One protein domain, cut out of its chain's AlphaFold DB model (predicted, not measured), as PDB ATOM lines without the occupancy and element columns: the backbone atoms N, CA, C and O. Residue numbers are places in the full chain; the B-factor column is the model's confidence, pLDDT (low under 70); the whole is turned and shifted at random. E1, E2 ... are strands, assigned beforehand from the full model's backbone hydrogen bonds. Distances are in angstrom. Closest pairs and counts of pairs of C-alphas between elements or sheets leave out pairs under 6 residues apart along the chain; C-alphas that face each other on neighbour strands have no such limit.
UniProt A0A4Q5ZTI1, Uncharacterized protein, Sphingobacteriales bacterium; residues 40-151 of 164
ATOM      1  N   LEU A  40     -33.831  -5.476  16.628       95.88
ATOM      2  CA  LEU A  40     -33.656  -6.920  16.644       95.88
ATOM      3  C   LEU A  40     -33.480  -7.347  18.095       95.88
ATOM      4  O   LEU A  40     -32.520  -6.946  18.760       95.88
ATOM      5  N   PHE A  41     -34.435  -8.133  18.562       96.88
ATOM      6  CA  PHE A  41     -34.457  -8.770  19.859       96.88
ATOM      7  C   PHE A  41     -34.135 -10.252  19.676       96.88
ATOM      8  O   PHE A  41     -34.835 -10.974  18.962       96.88
ATOM      9  N   VAL A  42     -33.053 -10.685  20.317       97.00
ATOM     10  CA  VAL A  42     -32.660 -12.090  20.389       97.00
ATOM     11  C   VAL A  42     -32.800 -12.494  21.854       97.00
ATOM     12  O   VAL A  42     -32.033 -11.972  22.671       97.00
ATOM     13  N   PRO A  43     -33.772 -13.351  22.219       96.75
ATOM     14  CA  PRO A  43     -33.843 -13.865  23.579       96.75
ATOM     15  C   PRO A  43     -32.563 -14.646  23.877       96.75
ATOM     16  O   PRO A  43     -32.018 -15.307  22.995       96.75
ATOM     17  N   ASN A  44     -32.056 -14.575  25.102       95.75
ATOM     18  CA  ASN A  44     -30.891 -15.372  25.489       95.75
ATOM     19  C   ASN A  44     -31.276 -16.647  26.249       95.75
ATOM     20  O   ASN A  44     -30.391 -17.396  26.660       95.75
ATOM     21  N   ALA A  45     -32.571 -16.932  26.395       94.88
ATOM     22  CA  ALA A  45     -33.038 -18.234  26.826       94.88
ATOM     23  C   ALA A  45     -34.421 -18.600  26.280       94.88
ATOM     24  O   ALA A  45     -35.220 -17.744  25.901       94.88
ATOM     25  N   PHE A  46     -34.684 -19.903  26.263       95.44
ATOM     26  CA  PHE A  46     -35.976 -20.510  25.961       95.44
ATOM     27  C   PHE A  46     -36.080 -21.858  26.699       95.44
ATOM     28  O   PHE A  46     -35.071 -22.403  27.166       95.44
ATOM     29  N   SER A  47     -37.289 -22.387  26.828       92.50
ATOM     30  CA  SER A  47     -37.621 -23.542  27.661       92.50
ATOM     31  C   SER A  47     -38.441 -24.558  26.866       92.50
ATOM     32  O   SER A  47     -39.659 -24.495  26.869       92.50
ATOM     33  N   PRO A  48     -37.809 -25.531  26.181       92.44
ATOM     34  CA  PRO A  48     -38.529 -26.544  25.406       92.44
ATOM     35  C   PRO A  48     -39.169 -27.588  26.339       92.44
ATOM     36  O   PRO A  48     -38.684 -28.717  26.450       92.44
ATOM     37  N   ASN A  49     -40.205 -27.185  27.077       88.50
ATOM     38  CA  ASN A  49     -40.875 -27.971  28.116       88.50
ATOM     39  C   ASN A  49     -42.333 -28.338  27.747       88.50
ATOM     40  O   ASN A  49     -42.985 -29.050  28.512       88.50
ATOM     41  N   GLU A  50     -42.795 -27.882  26.579       88.88
ATOM     42  CA  GLU A  50     -44.113 -28.103  25.981       88.88
ATOM     43  C   GLU A  50     -45.288 -27.478  26.758       88.88
ATOM     44  O   GLU A  50     -46.418 -27.970  26.682       88.88
ATOM     45  N   ASP A  51     -45.065 -26.387  27.501       90.38
ATOM     46  CA  ASP A  51     -46.132 -25.659  28.204       90.38
ATOM     47  C   ASP A  51     -46.806 -24.551  27.368       90.38
ATOM     48  O   ASP A  51     -47.818 -23.977  27.786       90.38
ATOM     49  N   GLY A  52     -46.314 -24.314  26.150       90.50
ATOM     50  CA  GLY A  52     -46.814 -23.318  25.208       90.50
ATOM     51  C   GLY A  52     -46.144 -21.950  25.337       90.50
ATOM     52  O   GLY A  52     -46.461 -21.054  24.546       90.50
ATOM     53  N   LEU A  53     -45.236 -21.767  26.296       93.06
ATOM     54  CA  LEU A  53     -44.528 -20.526  26.552       93.06
ATOM     55  C   LEU A  53     -43.022 -20.730  26.346       93.06
ATOM     56  O   LEU A  53     -42.419 -21.638  26.889       93.06
ATOM     57  N   ASN A  54     -42.409 -19.876  25.521       94.44
ATOM     58  CA  ASN A  54     -40.968 -19.916  25.232       94.44
ATOM     59  C   ASN A  54     -40.408 -21.299  24.823       94.44
ATOM     60  O   ASN A  54     -39.211 -21.534  24.937       94.44
ATOM     61  N   ASP A  55     -41.225 -22.176  24.237       93.44
ATOM     62  CA  ASP A  55     -40.794 -23.506  23.771       93.44
ATOM     63  C   ASP A  55     -39.830 -23.481  22.577       93.44
ATOM     64  O   ASP A  55     -39.219 -24.490  22.215       93.44
ATOM     65  N   ARG A  56     -39.713 -22.325  21.921       95.12
ATOM     66  CA  ARG A  56     -38.989 -22.147  20.664       95.12
ATOM     67  C   ARG A  56     -38.061 -20.955  20.747       95.12
ATOM     68  O   ARG A  56     -38.414 -19.915  21.297       95.12
ATOM     69  N   PHE A  57     -36.913 -21.085  20.099       97.38
ATOM     70  CA  PHE A  57     -35.978 -19.992  19.904       97.38
ATOM     71  C   PHE A  57     -36.225 -19.313  18.556       97.38
ATOM     72  O   PHE A  57     -36.216 -19.963  17.512       97.38
ATOM     73  N   TYR A  58     -36.435 -18.001  18.560       97.50
ATOM     74  CA  TYR A  58     -36.609 -17.204  17.350       97.50
ATOM     75  C   TYR A  58     -36.245 -15.744  17.613       97.50
ATOM     76  O   TYR A  58     -36.168 -15.298  18.758       97.50
ATOM     77  N   ILE A  59     -35.996 -15.008  16.534       97.88
ATOM     78  CA  ILE A  59     -35.615 -13.597  16.578       97.88
ATOM     79  C   ILE A  59     -36.852 -12.749  16.304       97.88
ATOM     80  O   ILE A  59     -37.581 -12.997  15.345       97.88
ATOM     81  N   GLN A  60     -37.066 -11.728  17.127       97.38
ATOM     82  CA  GLN A  60     -38.166 -10.777  16.980       97.38
ATOM     83  C   GLN A  60     -37.620  -9.398  16.624       97.38
ATOM     84  O   GLN A  60     -36.484  -9.057  16.952       97.38
ATOM     85  N   GLY A  61     -38.414  -8.575  15.947       96.00
ATOM     86  CA  GLY A  61     -37.930  -7.275  15.513       96.00
ATOM     87  C   GLY A  61     -38.919  -6.464  14.696       96.00
ATOM     88  O   GLY A  61     -39.995  -6.934  14.330       96.00
ATOM     89  N   LEU A  62     -38.524  -5.223  14.413       96.12
ATOM     90  CA  LEU A  62     -39.266  -4.238  13.624       96.12
ATOM     91  C   LEU A  62     -38.290  -3.424  12.771       96.12
ATOM     92  O   LEU A  62     -37.147  -3.218  13.175       96.12
ATOM     93  N   GLY A  63     -38.734  -2.918  11.618       96.62
ATOM     94  CA  GLY A  63     -37.909  -2.057  10.761       96.62
ATOM     95  C   GLY A  63     -36.760  -2.789  10.055       96.62
ATOM     96  O   GLY A  63     -35.726  -2.184   9.766       96.62
ATOM     97  N   VAL A  64     -36.910  -4.094   9.810       97.88
ATOM     98  CA  VAL A  64     -35.900  -4.964   9.188       97.88
ATOM     99  C   VAL A  64     -36.417  -5.442   7.835       97.88
ATOM    100  O   VAL A  64     -37.486  -6.036   7.755       97.88
ATOM    101  N   SER A  65     -35.647  -5.192   6.776       98.06
ATOM    102  CA  SER A  65     -35.993  -5.576   5.404       98.06
ATOM    103  C   SER A  65     -35.548  -6.996   5.054       98.06
ATOM    104  O   SER A  65     -36.208  -7.669   4.264       98.06
ATOM    105  N   SER A  66     -34.444  -7.472   5.632       98.38
ATOM    106  CA  SER A  66     -33.975  -8.850   5.468       98.38
ATOM    107  C   SER A  66     -33.144  -9.317   6.659       98.38
ATOM    108  O   SER A  66     -32.556  -8.511   7.381       98.38
ATOM    109  N   ILE A  67     -33.110 -10.635   6.858       98.50
ATOM    110  CA  ILE A  67     -32.404 -11.288   7.956       98.50
ATOM    111  C   ILE A  67     -31.861 -12.643   7.498       98.50
ATOM    112  O   ILE A  67     -32.488 -13.340   6.705       98.50
ATOM    113  N   ALA A  68     -30.706 -13.027   8.022       98.31
ATOM    114  CA  ALA A  68     -30.177 -14.378   7.975       98.31
ATOM    115  C   ALA A  68     -29.612 -14.707   9.354       98.31
ATOM    116  O   ALA A  68     -28.851 -13.923   9.925       98.31
ATOM    117  N   TRP A  69     -29.995 -15.850   9.907       98.25
ATOM    118  CA  TRP A  69     -29.529 -16.260  11.223       98.25
ATOM    119  C   TRP A  69     -29.322 -17.763  11.303       98.25
ATOM    120  O   TRP A  69     -29.830 -18.534  10.489       98.25
ATOM    121  N   SER A  70     -28.485 -18.181  12.242       97.75
ATOM    122  CA  SER A  70     -28.080 -19.575  12.403       97.75
ATOM    123  C   SER A  70     -27.910 -19.923  13.869       97.75
ATOM    124  O   SER A  70     -27.553 -19.061  14.668       97.75
ATOM    125  N   VAL A  71     -28.142 -21.192  14.198       97.06
ATOM    126  CA  VAL A  71     -27.922 -21.771  15.526       97.06
ATOM    127  C   VAL A  71     -26.880 -22.873  15.427       97.06
ATOM    128  O   VAL A  71     -26.917 -23.715  14.522       97.06
ATOM    129  N   TYR A  72     -25.979 -22.883  16.398       95.25
ATOM    130  CA  TYR A  72     -24.923 -23.866  16.553       95.25
ATOM    131  C   TYR A  72     -25.034 -24.534  17.921       95.25
ATOM    132  O   TYR A  72     -25.367 -23.882  18.913       95.25
ATOM    133  N   ASP A  73     -24.748 -25.832  17.976       93.12
ATOM    134  CA  ASP A  73     -24.641 -26.567  19.238       93.12
ATOM    135  C   ASP A  73     -23.337 -26.250  19.996       93.12
ATOM    136  O   ASP A  73     -22.486 -25.490  19.531       93.12
ATOM    137  N   GLN A  74     -23.165 -26.869  21.168       90.38
ATOM    138  CA  GLN A  74     -21.988 -26.721  22.039       90.38
ATOM    139  C   GLN A  74     -20.660 -27.107  21.367       90.38
ATOM    140  O   GLN A  74     -19.581 -26.748  21.839       90.38
ATOM    141  N   GLU A  75     -20.722 -27.865  20.273       90.56
ATOM    142  CA  GLU A  75     -19.567 -28.317  19.508       90.56
ATOM    143  C   GLU A  75     -19.291 -27.397  18.306       90.56
ATOM    144  O   GLU A  75     -18.335 -27.623  17.561       90.56
ATOM    145  N   ASN A  76     -20.039 -26.292  18.183       91.56
ATOM    146  CA  ASN A  76     -20.027 -25.321  17.086       91.56
ATOM    147  C   ASN A  76     -20.504 -25.897  15.748       91.56
ATOM    148  O   ASN A  76     -20.161 -25.373  14.682       91.56
ATOM    149  N   LYS A  77     -21.291 -26.974  15.769       93.00
ATOM    150  CA  LYS A  77     -21.901 -27.518  14.560       93.00
ATOM    151  C   LYS A  77     -23.199 -26.772  14.275       93.00
ATOM    152  O   LYS A  77     -24.023 -26.585  15.163       93.00
ATOM    153  N   LEU A  78     -23.384 -26.367  13.018       94.62
ATOM    154  CA  LEU A  78     -24.634 -25.774  12.544       94.62
ATOM    155  C   LEU A  78     -25.775 -26.787  12.708       94.62
ATOM    156  O   LEU A  78     -25.733 -27.865  12.108       94.62
ATOM    157  N   VAL A  79     -26.783 -26.433  13.503       95.69
ATOM    158  CA  VAL A  79     -27.980 -27.257  13.734       95.69
ATOM    159  C   VAL A  79     -29.243 -26.641  13.140       95.69
ATOM    160  O   VAL A  79     -30.219 -27.359  12.939       95.69
ATOM    161  N   PHE A  80     -29.224 -25.343  12.824       97.38
ATOM    162  CA  PHE A  80     -30.343 -24.645  12.197       97.38
ATOM    163  C   PHE A  80     -29.892 -23.362  11.492       97.38
ATOM    164  O   PHE A  80     -28.933 -22.717  11.913       97.38
ATOM    165  N   SER A  81     -30.612 -22.975  10.439       97.81
ATOM    166  CA  SER A  81     -30.440 -21.706   9.729       97.81
ATOM    167  C   SER A  81     -31.773 -21.241   9.158       97.81
ATOM    168  O   SER A  81     -32.516 -22.071   8.638       97.81
ATOM    169  N   ALA A  82     -32.023 -19.935   9.179       98.25
ATOM    170  CA  ALA A  82     -33.246 -19.330   8.662       98.25
ATOM    171  C   ALA A  82     -32.981 -17.988   7.972       98.25
ATOM    172  O   ALA A  82     -31.993 -17.300   8.252       98.25
ATOM    173  N   GLY A  83     -33.893 -17.628   7.067       98.12
ATOM    174  CA  GLY A  83     -33.877 -16.382   6.292       98.12
ATOM    175  C   GLY A  83     -35.005 -15.415   6.666       98.12
ATOM    176  O   GLY A  83     -35.220 -14.416   5.982       98.12
ATOM    177  N   SER A  84     -35.767 -15.729   7.715       97.19
ATOM    178  CA  SER A  84     -36.919 -14.954   8.173       97.19
ATOM    179  C   SER A  84     -37.018 -14.925   9.702       97.19
ATOM    180  O   SER A  84     -36.567 -15.842  10.388       97.19
ATOM    181  N   MET A  85     -37.657 -13.878  10.238       96.50
ATOM    182  CA  MET A  85     -38.054 -13.779  11.656       96.50
ATOM    183  C   MET A  85     -39.298 -14.623  11.989       96.50
ATOM    184  O   MET A  85     -39.630 -14.798  13.154       96.50
ATOM    185  N   THR A  86     -40.013 -15.137  10.982       95.94
ATOM    186  CA  THR A  86     -41.177 -16.025  11.183       95.94
ATOM    187  C   THR A  86     -40.782 -17.481  11.407       95.94
ATOM    188  O   THR A  86     -41.627 -18.310  11.734       95.94
ATOM    189  N   GLU A  87     -39.522 -17.809  11.143       97.75
ATOM    190  CA  GLU A  87     -38.961 -19.130  11.375       97.75
ATOM    191  C   GLU A  87     -38.457 -19.221  12.813       97.75
ATOM    192  O   GLU A  87     -38.145 -18.215  13.452       97.75
ATOM    193  N   TYR A  88     -38.379 -20.439  13.326       97.12
ATOM    194  CA  TYR A  88     -37.952 -20.709  14.686       97.12
ATOM    195  C   TYR A  88     -37.161 -22.006  14.731       97.12
ATOM    196  O   TYR A  88     -37.273 -22.856  13.846       97.12
ATOM    197  N   TRP A  89     -36.391 -22.160  15.795       96.25
ATOM    198  CA  TRP A  89     -35.655 -23.368  16.091       96.25
ATOM    199  C   TRP A  89     -36.190 -24.033  17.359       96.25
ATOM    200  O   TRP A  89     -36.475 -23.373  18.359       96.25
ATOM    201  N   GLU A  90     -36.290 -25.357  17.303       90.75
ATOM    202  CA  GLU A  90     -36.574 -26.232  18.435       90.75
ATOM    203  C   GLU A  90     -35.657 -27.471  18.359       90.75
ATOM    204  O   GLU A  90     -35.293 -27.906  17.257       90.75
ATOM    205  N   PRO A  91     -35.245 -28.059  19.493       84.50
ATOM    206  CA  PRO A  91     -34.502 -29.316  19.486       84.50
ATOM    207  C   PRO A  91     -35.375 -30.475  18.964       84.50
ATOM    208  O   PRO A  91     -36.434 -30.753  19.511       84.50
ATOM    209  N   HIS A  92     -34.926 -31.202  17.932       73.19
ATOM    210  CA  HIS A  92     -35.690 -32.311  17.320       73.19
ATOM    211  C   HIS A  92     -35.789 -33.598  18.168       73.19
ATOM    212  O   HIS A  92     -36.488 -34.538  17.792       73.19
ATOM    213  N   THR A  93     -35.055 -33.688  19.277       71.62
ATOM    214  CA  THR A  93     -35.027 -34.847  20.182       71.62
ATOM    215  C   THR A  93     -35.467 -34.431  21.574       71.62
ATOM    216  O   THR A  93     -35.391 -33.250  21.901       71.62
ATOM    217  N   THR A  94     -35.835 -35.398  22.423       72.12
ATOM    218  CA  THR A  94     -36.075 -35.146  23.850       72.12
ATOM    219  C   THR A  94     -34.928 -34.318  24.420       72.12
ATOM    220  O   THR A  94     -33.770 -34.743  24.387       72.12
ATOM    221  N   PHE A  95     -35.249 -33.110  24.879       78.81
ATOM    222  CA  PHE A  95     -34.254 -32.205  25.417       78.81
ATOM    223  C   PHE A  95     -33.786 -32.743  26.777       78.81
ATOM    224  O   PHE A  95     -34.627 -33.104  27.607       78.81
ATOM    225  N   PRO A  96     -32.467 -32.860  27.020       75.38
ATOM    226  CA  PRO A  96     -31.972 -33.379  28.285       75.38
ATOM    227  C   PRO A  96     -32.456 -32.508  29.447       75.38
ATOM    228  O   PRO A  96     -32.544 -31.283  29.339       75.38
ATOM    229  N   GLN A  97     -32.757 -33.139  30.582       81.94
ATOM    230  CA  GLN A  97     -33.066 -32.391  31.796       81.94
ATOM    231  C   GLN A  97     -31.862 -31.517  32.171       81.94
ATOM    232  O   GLN A  97     -30.729 -31.998  32.204       81.94
ATOM    233  N   GLY A  98     -32.107 -30.239  32.456       87.75
ATOM    234  CA  GLY A  98     -31.059 -29.291  32.822       87.75
ATOM    235  C   GLY A  98     -31.011 -28.091  31.892       87.75
ATOM    236  O   GLY A  98     -32.046 -27.586  31.461       87.75
ATOM    237  N   MET A  99     -29.791 -27.637  31.611       88.81
ATOM    238  CA  MET A  99     -29.502 -26.450  30.817       88.81
ATOM    239  C   MET A  99     -28.390 -26.754  29.813       88.81
ATOM    240  O   MET A  99     -27.358 -27.322  30.172       88.81
ATOM    241  N   THR A 100     -28.591 -26.344  28.565       90.56
ATOM    242  CA  THR A 100     -27.630 -26.483  27.467       90.56
ATOM    243  C   THR A 100     -27.404 -25.122  26.824       90.56
ATOM    244  O   THR A 100     -28.348 -24.370  26.587       90.56
ATOM    245  N   THR A 101     -26.144 -24.801  26.545       92.00
ATOM    246  CA  THR A 101     -25.765 -23.577  25.828       92.00
ATOM    247  C   THR A 101     -25.746 -23.836  24.329       92.00
ATOM    248  O   THR A 101     -25.183 -24.829  23.882       92.00
ATOM    249  N   TYR A 102     -26.316 -22.916  23.568       94.94
ATOM    250  CA  TYR A 102     -26.232 -22.851  22.116       94.94
ATOM    251  C   TYR A 102     -25.646 -21.505  21.714       94.94
ATOM    252  O   TYR A 102     -25.590 -20.570  22.516       94.94
ATOM    253  N   HIS A 103     -25.232 -21.405  20.459       96.19
ATOM    254  CA  HIS A 103     -24.680 -20.181  19.901       96.19
ATOM    255  C   HIS A 103     -25.512 -19.736  18.713       96.19
ATOM    256  O   HIS A 103     -26.043 -20.573  17.982       96.19
ATOM    257  N   TYR A 104     -25.595 -18.431  18.485       97.00
ATOM    258  CA  TYR A 104     -26.238 -17.886  17.299       97.00
ATOM    259  C   TYR A 104     -25.322 -16.938  16.531       97.00
ATOM    260  O   TYR A 104     -24.436 -16.287  17.095       97.00
ATOM    261  N   THR A 105     -25.582 -16.831  15.234       97.75
ATOM    262  CA  THR A 105     -25.144 -15.713  14.393       97.75
ATOM    263  C   THR A 105     -26.356 -15.085  13.725       97.75
ATOM    264  O   THR A 105     -27.366 -15.747  13.485       97.75
ATOM    265  N   LEU A 106     -26.262 -13.789  13.461       97.69
ATOM    266  CA  LEU A 106     -27.316 -12.967  12.896       97.69
ATOM    267  C   LEU A 106     -26.684 -11.896  12.010       97.69
ATOM    268  O   LEU A 106     -25.809 -11.159  12.462       97.69
ATOM    269  N   GLU A 107     -27.185 -11.763  10.791       98.25
ATOM    270  CA  GLU A 107     -26.940 -10.637   9.895       98.25
ATOM    271  C   GLU A 107     -28.282 -10.134   9.360       98.25
ATOM    272  O   GLU A 107     -29.149 -10.918   8.982       98.25
ATOM    273  N   ALA A 108     -28.479  -8.823   9.338       98.38
ATOM    274  CA  ALA A 108     -29.728  -8.206   8.925       98.38
ATOM    275  C   ALA A 108     -29.489  -6.881   8.203       98.38
ATOM    276  O   ALA A 108     -28.457  -6.223   8.378       98.38
ATOM    277  N   VAL A 109     -30.480  -6.475   7.416       98.31
ATOM    278  CA  VAL A 109     -30.540  -5.162   6.775       98.31
ATOM    279  C   VAL A 109     -31.803  -4.455   7.246       98.31
ATOM    280  O   VAL A 109     -32.891  -5.026   7.214       98.31
ATOM    281  N   THR A 110     -31.677  -3.212   7.702       98.44
ATOM    282  CA  THR A 110     -32.825  -2.399   8.119       98.44
ATOM    283  C   THR A 110     -33.624  -1.918   6.908       98.44
ATOM    284  O   THR A 110     -33.175  -2.008   5.763       98.44
ATOM    285  N   GLU A 111     -34.820  -1.383   7.126       98.19
ATOM    286  CA  GLU A 111     -35.601  -0.729   6.064       98.19
ATOM    287  C   GLU A 111     -34.902   0.516   5.489       98.19
ATOM    288  O   GLU A 111     -35.164   0.901   4.351       98.19
ATOM    289  N   LEU A 112     -33.958   1.111   6.230       98.12
ATOM    290  CA  LEU A 112     -33.112   2.216   5.766       98.12
ATOM    291  C   LEU A 112     -31.829   1.748   5.057       98.12
ATOM    292  O   LEU A 112     -31.010   2.575   4.659       98.12
ATOM    293  N   GLY A 113     -31.629   0.436   4.901       98.00
ATOM    294  CA  GLY A 113     -30.459  -0.141   4.236       98.00
ATOM    295  C   GLY A 113     -29.206  -0.259   5.112       98.00
ATOM    296  O   GLY A 113     -28.144  -0.620   4.600       98.00
ATOM    297  N   ASN A 114     -29.299   0.014   6.418       98.12
ATOM    298  CA  ASN A 114     -28.178  -0.171   7.342       98.12
ATOM    299  C   ASN A 114     -27.993  -1.653   7.672       98.12
ATOM    300  O   ASN A 114     -28.964  -2.399   7.778       98.12
ATOM    301  N   LYS A 115     -26.746  -2.086   7.866       97.44
ATOM    302  CA  LYS A 115     -26.435  -3.467   8.258       97.44
ATOM    303  C   LYS A 115     -26.368  -3.596   9.775       97.44
ATOM    304  O   LYS A 115     -25.790  -2.740  10.441       97.44
ATOM    305  N   ILE A 116     -26.922  -4.684  10.295       97.50
ATOM    306  CA  ILE A 116     -26.793  -5.109  11.690       97.50
ATOM    307  C   ILE A 116     -26.239  -6.528  11.679       97.50
ATOM    308  O   ILE A 116     -26.715  -7.363  10.916       97.50
ATOM    309  N   SER A 117     -25.261  -6.823  12.525       97.12
ATOM    310  CA  SER A 117     -24.760  -8.188  12.684       97.12
ATOM    311  C   SER A 117     -24.317  -8.451  14.110       97.12
ATOM    312  O   SER A 117     -23.674  -7.615  14.750       97.12
ATOM    313  N   ARG A 118     -24.718  -9.610  14.634       95.25
ATOM    314  CA  ARG A 118     -24.532 -10.006  16.030       95.25
ATOM    315  C   ARG A 118     -24.338 -11.509  16.133       95.25
ATOM    316  O   ARG A 118     -24.707 -12.278  15.253       95.25
ATOM    317  N   CYS A 119     -23.780 -11.917  17.250       95.81
ATOM    318  CA  CYS A 119     -23.645 -13.303  17.643       95.81
ATOM    319  C   CYS A 119     -23.661 -13.357  19.165       95.81
ATOM    320  O   CYS A 119     -23.404 -12.352  19.836       95.81
ATOM    321  N   GLY A 120     -23.908 -14.533  19.709       94.50
ATOM    322  CA  GLY A 120     -23.860 -14.718  21.142       94.50
ATOM    323  C   GLY A 120     -24.306 -16.101  21.545       94.50
ATOM    324  O   GLY A 120     -24.526 -16.970  20.700       94.50
ATOM    325  N   ASP A 121     -24.453 -16.256  22.850       94.56
ATOM    326  CA  ASP A 121     -24.902 -17.488  23.468       94.56
ATOM    327  C   ASP A 121     -26.367 -17.342  23.877       94.56
ATOM    328  O   ASP A 121     -26.824 -16.250  24.230       94.56
ATOM    329  N   PHE A 122     -27.090 -18.454  23.856       95.44
ATOM    330  CA  PHE A 122     -28.400 -18.567  24.480       95.44
ATOM    331  C   PHE A 122     -28.552 -19.929  25.154       95.44
ATOM    332  O   PHE A 122     -27.825 -20.880  24.853       95.44
ATOM    333  N   TYR A 123     -29.482 -20.019  26.097       93.50
ATOM    334  CA  TYR A 123     -29.688 -21.203  26.919       93.50
ATOM    335  C   TYR A 123     -31.020 -21.865  26.581       93.50
ATOM    336  O   TYR A 123     -32.076 -21.249  26.681       93.50
ATOM    337  N   ALA A 124     -30.972 -23.145  26.232       93.06
ATOM    338  CA  ALA A 124     -32.136 -24.013  26.311       93.06
ATOM    339  C   ALA A 124     -32.152 -24.629  27.711       93.06
ATOM    340  O   ALA A 124     -31.133 -25.190  28.130       93.06
ATOM    341  N   TYR A 125     -33.255 -24.549  28.448       90.69
ATOM    342  CA  TYR A 125     -33.322 -25.201  29.755       90.69
ATOM    343  C   TYR A 125     -34.715 -25.727  30.093       90.69
ATOM    344  O   TYR A 125     -35.731 -25.141  29.754       90.69
ATOM    345  N   THR A 126     -34.753 -26.842  30.811       87.06
ATOM    346  CA  THR A 126     -35.979 -27.425  31.383       87.06
ATOM    347  C   THR A 126     -36.023 -27.281  32.903       87.06
ATOM    348  O   THR A 126     -37.077 -27.422  33.524       87.06
ATOM    349  N   CYS A 127     -34.881 -26.967  33.517       86.56
ATOM    350  CA  CYS A 127     -34.759 -26.586  34.916       86.56
ATOM    351  C   CYS A 127     -33.505 -25.725  35.136       86.56
ATOM    352  O   CYS A 127     -32.549 -25.774  34.364       86.56
ATOM    353  N   VAL A 128     -33.513 -24.934  36.207       85.19
ATOM    354  CA  VAL A 128     -32.451 -23.999  36.578       85.19
ATOM    355  C   VAL A 128     -31.482 -24.674  37.565       85.19
ATOM    356  O   VAL A 128     -31.927 -25.138  38.623       85.19
ATOM    357  N   PRO A 129     -30.169 -24.730  37.265       84.06
ATOM    358  CA  PRO A 129     -29.154 -25.198  38.210       84.06
ATOM    359  C   PRO A 129     -29.069 -24.300  39.454       84.06
ATOM    360  O   PRO A 129     -29.232 -23.088  39.350       84.06
ATOM    361  N   GLU A 130     -28.736 -24.855  40.625       81.50
ATOM    362  CA  GLU A 130     -28.764 -24.103  41.898       81.50
ATOM    363  C   GLU A 130     -27.917 -22.823  41.916       81.50
ATOM    364  O   GLU A 130     -28.291 -21.844  42.559       81.50
ATOM    365  N   ASN A 131     -26.794 -22.820  41.197       82.94
ATOM    366  CA  ASN A 131     -25.847 -21.703  41.153       82.94
ATOM    367  C   ASN A 131     -26.004 -20.825  39.902       82.94
ATOM    368  O   ASN A 131     -25.095 -20.065  39.566       82.94
ATOM    369  N   PHE A 132     -27.122 -20.944  39.184       82.50
ATOM    370  CA  PHE A 132     -27.384 -20.139  38.001       82.50
ATOM    371  C   PHE A 132     -28.169 -18.871  38.354       82.50
ATOM    372  O   PHE A 132     -29.200 -18.914  39.024       82.50
ATOM    373  N   SER A 133     -27.671 -17.722  37.897       84.88
ATOM    374  CA  SER A 133     -28.340 -16.434  38.073       84.88
ATOM    375  C   SER A 133     -29.291 -16.177  36.910       84.88
ATOM    376  O   SER A 133     -28.855 -16.049  35.772       84.88
ATOM    377  N   MET A 134     -30.577 -16.004  37.214       82.12
ATOM    378  CA  MET A 134     -31.604 -15.653  36.224       82.12
ATOM    379  C   MET A 134     -31.674 -14.148  35.915       82.12
ATOM    380  O   MET A 134     -32.519 -13.722  35.138       82.12
ATOM    381  N   LYS A 135     -30.823 -13.322  36.540       83.81
ATOM    382  CA  LYS A 135     -30.938 -11.853  36.494       83.81
ATOM    383  C   LYS A 135     -30.801 -11.267  35.085       83.81
ATOM    384  O   LYS A 135     -31.471 -10.287  34.780       83.81
ATOM    385  N   ASP A 136     -29.942 -11.858  34.264       85.25
ATOM    386  CA  ASP A 136     -29.618 -11.347  32.928       85.25
ATOM    387  C   ASP A 136     -30.269 -12.194  31.827       85.25
ATOM    388  O   ASP A 136     -29.839 -12.149  30.677       85.25
ATOM    389  N   ILE A 137     -31.279 -12.995  32.180       90.06
ATOM    390  CA  ILE A 137     -31.969 -13.878  31.247       90.06
ATOM    391  C   ILE A 137     -33.183 -13.178  30.646       90.06
ATOM    392  O   ILE A 137     -33.974 -12.562  31.359       90.06
ATOM    393  N   THR A 138     -33.323 -13.295  29.330       94.19
ATOM    394  CA  THR A 138     -34.420 -12.746  28.544       94.19
ATOM    395  C   THR A 138     -35.078 -13.825  27.694       94.19
ATOM    396  O   THR A 138     -34.419 -14.555  26.950       94.19
ATOM    397  N   PHE A 139     -36.402 -13.882  27.785       95.75
ATOM    398  CA  PHE A 139     -37.266 -14.785  27.033       95.75
ATOM    399  C   PHE A 139     -37.957 -14.086  25.864       95.75
ATOM    400  O   PHE A 139     -38.066 -12.860  25.836       95.75
ATOM    401  N   GLY A 140     -38.455 -14.875  24.907       95.50
ATOM    402  CA  GLY A 140     -39.197 -14.366  23.747       95.50
ATOM    403  C   GLY A 140     -40.443 -13.573  24.147       95.50
ATOM    404  O   GLY A 140     -40.741 -12.522  23.580       95.50
ATOM    405  N   ASP A 141     -41.143 -14.019  25.189       95.44
ATOM    406  CA  ASP A 141     -42.344 -13.348  25.696       95.44
ATOM    407  C   ASP A 141     -42.074 -11.991  26.372       95.44
ATOM    408  O   ASP A 141     -43.005 -11.221  26.613       95.44
ATOM    409  N   GLN A 142     -40.807 -11.654  26.629       96.12
ATOM    410  CA  GLN A 142     -40.425 -10.333  27.119       96.12
ATOM    411  C   GLN A 142     -40.304  -9.300  26.001       96.12
ATOM    412  O   GLN A 142     -40.269  -8.110  26.305       96.12
ATOM    413  N   TYR A 143     -40.270  -9.692  24.726       96.62
ATOM    414  CA  TYR A 143     -40.241  -8.717  23.640       96.62
ATOM    415  C   TYR A 143     -41.514  -7.862  23.632       96.62
ATOM    416  O   TYR A 143     -42.630  -8.366  23.508       96.62
ATOM    417  N   ASN A 144     -41.351  -6.545  23.739       94.81
ATOM    418  CA  ASN A 144     -42.463  -5.606  23.761       94.81
ATOM    419  C   ASN A 144     -42.102  -4.308  23.032       94.81
ATOM    420  O   ASN A 144     -41.440  -3.448  23.615       94.81
ATOM    421  N   PRO A 145     -42.601  -4.104  21.798       90.62
ATOM    422  CA  PRO A 145     -42.370  -2.892  21.016       90.62
ATOM    423  C   PRO A 145     -42.715  -1.564  21.709       90.62
ATOM    424  O   PRO A 145     -42.198  -0.522  21.314       90.62
ATOM    425  N   GLY A 146     -43.612  -1.584  22.700       90.81
ATOM    426  CA  GLY A 146     -44.063  -0.398  23.431       90.81
ATOM    427  C   GLY A 146     -43.327  -0.132  24.748       90.81
ATOM    428  O   GLY A 146     -43.607   0.878  25.392       90.81
ATOM    429  N   ALA A 147     -42.424  -1.018  25.177       90.44
ATOM    430  CA  ALA A 147     -41.661  -0.859  26.413       90.44
ATOM    431  C   ALA A 147     -40.327  -0.124  26.178       90.44
ATOM    432  O   ALA A 147     -39.788  -0.155  25.067       90.44
ATOM    433  N   PRO A 148     -39.741   0.506  27.216       87.19
ATOM    434  CA  PRO A 148     -38.347   0.939  27.172       87.19
ATOM    435  C   PRO A 148     -37.431  -0.216  26.749       87.19
ATOM    436  O   PRO A 148     -37.626  -1.350  27.175       87.19
ATOM    437  N   GLU A 149     -36.461   0.073  25.881       86.69
ATOM    438  CA  GLU A 149     -35.517  -0.921  25.332       86.69
ATOM    439  C   GLU A 149     -36.169  -2.094  24.577       86.69
ATOM    440  O   GLU A 149     -35.480  -3.034  24.192       86.69
ATOM    441  N   TYR A 150     -37.472  -2.007  24.295       90.50
ATOM    442  CA  TYR A 150     -38.277  -3.048  23.657       90.50
ATOM    443  C   TYR A 150     -38.423  -4.339  24.483       90.50
ATOM    444  O   TYR A 150     -38.717  -5.399  23.924       90.50
ATOM    445  N   ILE A 151     -38.220  -4.258  25.805       90.75
ATOM    446  CA  ILE A 151     -38.220  -5.407  26.719       90.75
ATOM    447  C   ILE A 151     -39.159  -5.146  27.903       90.75
ATOM    448  O   ILE A 151     -39.053  -4.148  28.614       90.75
TER     449      ILE A 151
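AT A GLANCE: This is residues 40 to 151 of the 164 residues of an uncharacterized protein of Sphingobacteriales bacterium (UniProt A0A4Q5ZTI1). With little regular structure, this is a twisted wall of four antiparallel strands, E3, E2, E4, E5 in order, with loops of residues 40 to 59 and 83 to 98 largely over one face. Residues 126 to 151 run past its E5 edge. The 112 printed residues hold five named strands, E1 to E5, and no named helix; 40 residues are in named elements, all strand. The whole is compact, radius of gyration of the C-alphas 14.2 A, spanning 44 by 33 by 24 A.

HOW THE PARTS SIT: E4, residues 99 to 110, and E5, residues 115 to 125, form an antiparallel hairpin at 161 degrees; N 106 and O 118 are 2.8 A apart. E2, residues 64 to 72, is antiparallel to E4 at 155 degrees, with N 68 and O 107 at 2.8 A. E3, residues 78 to 82, forms a hairpin with E2, with N 71 and O 80 at 2.9 A. E1, residues 60 to 62, pairs with no named strand.

IN THESE COORDINATES: E1 begins at C-alpha 60 (-38.166, -10.777, 16.980). E4 spans 33.2 A, E5 31.3 A and E2 23.1 A. E5 ends at C-alpha 125 (-33.322, -25.201, 29.755).

THE WHOLE: The C-alphas farthest apart, of Leu 112 and Glu 130, are 44.9 A apart. The link E3 to E4 is long. The printed part has no cut, and no printed residue is under 70 in pLDDT.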